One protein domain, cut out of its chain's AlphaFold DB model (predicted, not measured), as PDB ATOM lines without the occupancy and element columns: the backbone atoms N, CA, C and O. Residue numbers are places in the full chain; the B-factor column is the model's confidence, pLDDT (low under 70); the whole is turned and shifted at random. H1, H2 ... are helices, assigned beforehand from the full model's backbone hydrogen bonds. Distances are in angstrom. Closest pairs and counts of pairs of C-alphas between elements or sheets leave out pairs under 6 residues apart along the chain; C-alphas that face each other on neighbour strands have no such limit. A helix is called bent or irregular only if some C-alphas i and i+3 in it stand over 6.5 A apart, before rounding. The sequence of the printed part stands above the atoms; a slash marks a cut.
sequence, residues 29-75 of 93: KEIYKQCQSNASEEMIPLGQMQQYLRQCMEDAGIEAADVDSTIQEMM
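Overview. This is residues 29 to 75 of the 93 residues of an uncharacterized protein of Gammaproteobacteria bacterium SG8_15 (UniProt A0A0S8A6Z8). Three short helices fold into a small compact cluster, their centres making a triangle: H1 and H3 both pack on H2, the longest helix, and each crosses it at a slant. H1 and H2 cross near Cys 35 and Leu 53, H2 and H3 make a helical hairpin, and residues 29 to 32 of H1 come near H3. The printed part has 47 residues, with three named helices in the order H1, H2, H3 along the chain and no named strand; the class is all helix. The whole is compact, with a radius of gyration of the C-alphas of 9.5 A, and spans 26 by 17 by 14 A, only just elongated.

Along the chain. The printed part begins with H1, residues 29 to 41, which starts at C-alpha 29 at (74.403, -59.311, 41.779) and is 18.5 A long from first to last C-alpha. After four residues comes H2, residues 46 to 59, 19.9 A long, with C-alpha 46 at (85.336, -60.311, 26.552). H2 is irregular: C-alphas 47 and 50 are 7.0 A apart, where about 5 A is found in a regular helix, and its line is a rough one. After four more residues comes H3, residues 64 to 74, 15.2 A long, which ends with C-alpha 74 at (81.712, -56.650, 39.225).

Arrangement. H1 and H2 touch, and their closest C-alphas, those of Cys 35 and Leu 53, are 5.7 A apart. They run opposite ways at a steep tilt of 50 degrees. H2 and H3 touch, with the C-alphas of Arg 54 and Val 67 closest at 6.2 A. They form a helical hairpin, running opposite ways at a steep tilt of 42 degrees. H1 and H3 only just touch, with 3 pairs of C-alphas within 8 A, and H1 does so with residues 29 to 32 alone. Their closest C-alphas are those of Lys 29 and Thr 70, 6.6 A apart, and their lines are only just about perpendicular, at 70.0 degrees. The helix packing is mostly crossed, with 0 of the 3 pairs at a shallow tilt. In H1 and H3 every O i to N i+4 pair is within hydrogen-bond range; in H2 it is 8 of 10.

Size, cuts and confidence. The two C-alphas farthest apart are those of Met 43 and Ala 65, at 26.3 A, while the first and last printed C-alphas, of Lys 29 and Met 75, are 11.1 A apart. The printed part has no cut, and the links from H1 to H2 and from H2 to H3 are both tight. The mean pLDDT of the printed part is 86.8, and no printed residue is under 70.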
ATOM      1  N   LYS A  29      73.151 -58.547  41.715       84.88
ATOM      2  CA  LYS A  29      74.403 -59.311  41.779       84.88
ATOM      3  C   LYS A  29      74.224 -60.795  41.463       84.88
ATOM      4  O   LYS A  29      75.109 -61.386  40.845       84.88
ATOM      5  N   GLU A  30      73.115 -61.406  41.871       85.81
ATOM      6  CA  GLU A  30      72.823 -62.799  41.514       85.81
ATOM      7  C   GLU A  30      72.489 -62.942  40.032       85.81
ATOM      8  O   GLU A  30      73.046 -63.820  39.372       85.81
ATOM      9  N   ILE A  31      71.688 -62.021  39.489       87.25
ATOM     10  CA  ILE A  31      71.393 -61.988  38.052       87.25
ATOM     11  C   ILE A  31      72.672 -61.814  37.238       87.25
ATOM     12  O   ILE A  31      72.901 -62.575  36.304       87.25
ATOM     13  N   TYR A  32      73.560 -60.894  37.623       88.88
ATOM     14  CA  TYR A  32      74.849 -60.741  36.947       88.88
ATOM     15  C   TYR A  32      75.651 -62.047  36.925       88.88
ATOM     16  O   TYR A  32      76.188 -62.413  35.884       88.88
ATOM     17  N   LYS A  33      75.745 -62.765  38.054       88.06
ATOM     18  CA  LYS A  33      76.499 -64.031  38.119       88.06
ATOM     19  C   LYS A  33      75.899 -65.089  37.203       88.06
ATOM     20  O   LYS A  33      76.640 -65.809  36.539       88.06
ATOM     21  N   GLN A  34      74.573 -65.159  37.146       88.31
ATOM     22  CA  GLN A  34      73.871 -66.053  36.236       88.31
ATOM     23  C   GLN A  34      74.155 -65.683  34.772       88.31
ATOM     24  O   GLN A  34      74.555 -66.538  33.989       88.31
ATOM     25  N   CYS A  35      74.050 -64.400  34.422       88.94
ATOM     26  CA  CYS A  35      74.376 -63.903  33.087       88.94
ATOM     27  C   CYS A  35      75.850 -64.147  32.718       88.94
ATOM     28  O   CYS A  35      76.154 -64.509  31.586       88.94
ATOM     29  N   GLN A  36      76.780 -64.003  33.665       88.94
ATOM     30  CA  GLN A  36      78.205 -64.275  33.455       88.94
ATOM     31  C   GLN A  36      78.480 -65.764  33.225       88.94
ATOM     32  O   GLN A  36      79.317 -66.107  32.386       88.94
ATOM     33  N   SER A  37      77.776 -66.645  33.943       88.06
ATOM     34  CA  SER A  37      77.837 -68.090  33.709       88.06
ATOM     35  C   SER A  37      77.385 -68.414  32.290       88.06
ATOM     36  O   SER A  37      78.149 -69.016  31.540       88.06
ATOM     37  N   ASN A  38      76.219 -67.903  31.883       87.19
ATOM     38  CA  ASN A  38      75.692 -68.109  30.535       87.19
ATOM     39  C   ASN A  38      76.658 -67.580  29.462       87.19
ATOM     40  O   ASN A  38      76.952 -68.278  28.499       87.19
ATOM     41  N   ALA A  39      77.229 -66.388  29.665       86.62
ATOM     42  CA  ALA A  39      78.220 -65.818  28.754       86.62
ATOM     43  C   ALA A  39      79.465 -66.712  28.616       86.62
ATOM     44  O   ALA A  39      80.027 -66.839  27.529       86.62
ATOM     45  N   SER A  40      79.898 -67.341  29.710       84.81
ATOM     46  CA  SER A  40      81.041 -68.260  29.718       84.81
ATOM     47  C   SER A  40      80.715 -69.574  29.002       84.81
ATOM     48  O   SER A  40      81.547 -70.086  28.254       84.81
ATOM     49  N   GLU A  41      79.503 -70.098  29.192       89.31
ATOM     50  CA  GLU A  41      79.002 -71.295  28.505       89.31
ATOM     51  C   GLU A  41      78.839 -71.065  26.997       89.31
ATOM     52  O   GLU A  41      79.205 -71.924  26.194       89.31
ATOM     53  N   GLU A  42      78.369 -69.881  26.602       86.19
ATOM     54  CA  GLU A  42      78.250 -69.458  25.204       86.19
ATOM     55  C   GLU A  42      79.583 -68.978  24.596       86.19
ATOM     56  O   GLU A  42      79.633 -68.618  23.420       86.19
ATOM     57  N   MET A  43      80.677 -68.997  25.370       88.19
ATOM     58  CA  MET A  43      82.008 -68.527  24.964       88.19
ATOM     59  C   MET A  43      81.987 -67.098  24.397       88.19
ATOM     60  O   MET A  43      82.681 -66.785  23.423       88.19
ATOM     61  N   ILE A  44      81.188 -66.219  25.007       85.50
ATOM     62  CA  ILE A  44      81.076 -64.822  24.595       85.50
ATOM     63  C   ILE A  44      82.439 -64.139  24.778       85.50
ATOM     64  O   ILE A  44      83.009 -64.156  25.873       85.50
ATOM     65  N   PRO A  45      82.992 -63.511  23.726       84.81
ATOM     66  CA  PRO A  45      84.275 -62.830  23.826       84.81
ATOM     67  C   PRO A  45      84.189 -61.651  24.802       84.81
ATOM     68  O   PRO A  45      83.193 -60.930  24.826       84.81
ATOM     69  N   LEU A  46      85.270 -61.387  25.547       81.19
ATOM     70  CA  LEU A  46      85.336 -60.311  26.552       81.19
ATOM     71  C   LEU A  46      84.887 -58.941  26.016       81.19
ATOM     72  O   LEU A  46      84.207 -58.201  26.722       81.19
ATOM     73  N   GLY A  47      85.194 -58.630  24.750       83.38
ATOM     74  CA  GLY A  47      84.767 -57.385  24.097       83.38
ATOM     75  C   GLY A  47      83.253 -57.266  23.862       83.38
ATOM     76  O   GLY A  47      82.760 -56.162  23.662       83.38
ATOM     77  N   GLN A  48      82.511 -58.376  23.900       86.25
ATOM     78  CA  GLN A  48      81.045 -58.410  23.824       86.25
ATOM     79  C   GLN A  48      80.385 -58.783  25.158       86.25
ATOM     80  O   GLN A  48      79.180 -58.599  25.317       86.25
ATOM     81  N   MET A  49      81.164 -59.249  26.138       86.25
ATOM     82  CA  MET A  49      80.653 -59.723  27.422       86.25
ATOM     83  C   MET A  49      79.909 -58.628  28.192       86.25
ATOM     84  O   MET A  49      78.861 -58.895  28.761       86.25
ATOM     85  N   GLN A  50      80.378 -57.378  28.146       86.38
ATOM     86  CA  GLN A  50      79.701 -56.260  28.813       86.38
ATOM     87  C   GLN A  50      78.295 -55.997  28.246       86.38
ATOM     88  O   GLN A  50      77.348 -55.792  29.002       86.38
ATOM     89  N   GLN A  51      78.156 -56.020  26.916       88.94
ATOM     90  CA  GLN A  51      76.870 -55.824  26.237       88.94
ATOM     91  C   GLN A  51      75.926 -56.997  26.508       88.94
ATOM     92  O   GLN A  51      74.760 -56.786  26.816       88.94
ATOM     93  N   TYR A  52      76.453 -58.224  26.469       90.12
ATOM     94  CA  TYR A  52      75.698 -59.428  26.805       90.12
ATOM     95  C   TYR A  52      75.172 -59.394  28.248       90.12
ATOM     96  O   TYR A  52      73.992 -59.633  28.486       90.12
ATOM     97  N   LEU A  53      76.035 -59.054  29.213       90.06
ATOM     98  CA  LEU A  53      75.667 -58.945  30.626       90.06
ATOM     99  C   LEU A  53      74.593 -57.880  30.835       90.06
ATOM    100  O   LEU A  53      73.620 -58.139  31.535       90.06
ATOM    101  N   ARG A  54      74.737 -56.716  30.191       90.50
ATOM    102  CA  ARG A  54      73.737 -55.648  30.254       90.50
ATOM    103  C   ARG A  54      72.382 -56.134  29.747       90.50
ATOM    104  O   ARG A  54      71.414 -56.070  30.494       90.50
ATOM    105  N   GLN A  55      72.349 -56.677  28.532       91.38
ATOM    106  CA  GLN A  55      71.128 -57.171  27.899       91.38
ATOM    107  C   GLN A  55      70.444 -58.234  28.772       91.38
ATOM    108  O   GLN A  55      69.263 -58.123  29.072       91.38
ATOM    109  N   CYS A  56      71.208 -59.210  29.269       89.75
ATOM    110  CA  CYS A  56      70.693 -60.275  30.128       89.75
ATOM    111  C   CYS A  56      70.121 -59.751  31.458       89.75
ATOM    112  O   CYS A  56      69.089 -60.238  31.920       89.75
ATOM    113  N   MET A  57      70.755 -58.747  32.073       90.44
ATOM    114  CA  MET A  57      70.244 -58.131  33.301       90.44
ATOM    115  C   MET A  57      68.993 -57.272  33.051       90.44
ATOM    116  O   MET A  57      68.076 -57.287  33.872       90.44
ATOM    117  N   GLU A  58      68.927 -56.563  31.924       89.94
ATOM    118  CA  GLU A  58      67.736 -55.811  31.504       89.94
ATOM    119  C   GLU A  58      66.560 -56.754  31.188       89.94
ATOM    120  O   GLU A  58      65.439 -56.508  31.633       89.94
ATOM    121  N   ASP A  59      66.813 -57.879  30.508       87.81
ATOM    122  CA  ASP A  59      65.818 -58.927  30.230       87.81
ATOM    123  C   ASP A  59      65.309 -59.605  31.515       87.81
ATOM    124  O   ASP A  59      64.152 -60.025  31.593       87.81
ATOM    125  N   ALA A  60      66.144 -59.668  32.556       84.88
ATOM    126  CA  ALA A  60      65.753 -60.121  33.891       84.88
ATOM    127  C   ALA A  60      64.923 -59.082  34.675       84.88
ATOM    128  O   ALA A  60      64.459 -59.378  35.779       84.88
ATOM    129  N   GLY A  61      64.710 -57.884  34.119       85.00
ATOM    130  CA  GLY A  61      63.890 -56.826  34.707       85.00
ATOM    131  C   GLY A  61      64.621 -55.931  35.710       85.00
ATOM    132  O   GLY A  61      63.958 -55.252  36.495       85.00
ATOM    133  N   ILE A  62      65.958 -55.925  35.711       86.50
ATOM    134  CA  ILE A  62      66.755 -54.992  36.517       86.50
ATOM    135  C   ILE A  62      66.733 -53.607  35.852       86.50
ATOM    136  O   ILE A  62      66.878 -53.499  34.633       86.50
ATOM    137  N   GLU A  63      66.565 -52.537  36.634       87.56
ATOM    138  CA  GLU A  63      66.622 -51.175  36.093       87.56
ATOM    139  C   GLU A  63      68.003 -50.882  35.499       87.56
ATOM    140  O   GLU A  63      69.030 -51.188  36.102       87.56
ATOM    141  N   ALA A  64      68.039 -50.218  34.342       83.62
ATOM    142  CA  ALA A  64      69.284 -49.920  33.630       83.62
ATOM    143  C   ALA A  64      70.339 -49.213  34.509       83.62
ATOM    144  O   ALA A  64      71.532 -49.475  34.374       83.62
ATOM    145  N   ALA A  65      69.908 -48.366  35.454       84.88
ATOM    146  CA  ALA A  65      70.801 -47.715  36.414       84.88
ATOM    147  C   ALA A  65      71.521 -48.721  37.336       84.88
ATOM    148  O   ALA A  65      72.730 -48.611  37.552       84.88
ATOM    149  N   ASP A  66      70.799 -49.725  37.834       87.06
ATOM    150  CA  ASP A  66      71.352 -50.789  38.675       87.06
ATOM    151  C   ASP A  66      72.215 -51.759  37.866       87.06
ATOM    152  O   ASP A  66      73.235 -52.244  38.366       87.06
ATOM    153  N   VAL A  67      71.853 -52.015  36.604       86.31
ATOM    154  CA  VAL A  67      72.662 -52.810  35.668       86.31
ATOM    155  C   VAL A  67      74.030 -52.169  35.462       86.31
ATOM    156  O   VAL A  67      75.054 -52.826  35.656       86.31
ATOM    157  N   ASP A  68      74.068 -50.877  35.130       86.25
ATOM    158  CA  ASP A  68      75.316 -50.143  34.920       86.25
ATOM    159  C   ASP A  68      76.193 -50.092  36.174       86.25
ATOM    160  O   ASP A  68      77.409 -50.282  36.084       86.25
ATOM    161  N   SER A  69      75.585 -49.876  37.346       87.94
ATOM    162  CA  SER A  69      76.303 -49.896  38.623       87.94
ATOM    163  C   SER A  69      76.877 -51.282  38.914       87.94
ATOM    164  O   SER A  69      78.046 -51.407  39.268       87.94
ATOM    165  N   THR A  70      76.081 -52.336  38.719       87.88
ATOM    166  CA  THR A  70      76.485 -53.717  39.014       87.88
ATOM    167  C   THR A  70      77.590 -54.199  38.080       87.88
ATOM    168  O   THR A  70      78.545 -54.827  38.535       87.88
ATOM    169  N   ILE A  71      77.493 -53.893  36.783       87.44
ATOM    170  CA  ILE A  71      78.523 -54.245  35.801       87.44
ATOM    171  C   ILE A  71      79.821 -53.494  36.096       87.44
ATOM    172  O   ILE A  71      80.875 -54.114  36.052       87.44
ATOM    173  N   GLN A  72      79.776 -52.205  36.451       84.94
ATOM    174  CA  GLN A  72      80.983 -51.477  36.865       84.94
ATOM    175  C   GLN A  72      81.598 -52.015  38.162       84.94
ATOM    176  O   GLN A  72      82.818 -52.028  38.291       84.94
ATOM    177  N   GLU A  73      80.779 -52.451  39.123       84.94
ATOM    178  CA  GLU A  73      81.268 -53.014  40.387       84.94
ATOM    179  C   GLU A  73      81.908 -54.396  40.206       84.94
ATOM    180  O   GLU A  73      82.860 -54.731  40.911       84.94
ATOM    181  N   MET A  74      81.358 -55.227  39.313       82.19
ATOM    182  CA  MET A  74      81.712 -56.650  39.225       82.19
ATOM    183  C   MET A  74      82.513 -57.044  37.988       82.19
ATOM    184  O   MET A  74      83.186 -58.078  38.019       82.19
ATOM    185  N   MET A  75      82.464 -56.268  36.906       77.56
ATOM    186  CA  MET A  75      83.355 -56.466  35.772       77.56
ATOM    187  C   MET A  75      84.670 -55.744  36.084       77.56
ATOM    188  O   MET A  75      84.665 -54.521  36.228       77.56
TER     189      MET A  75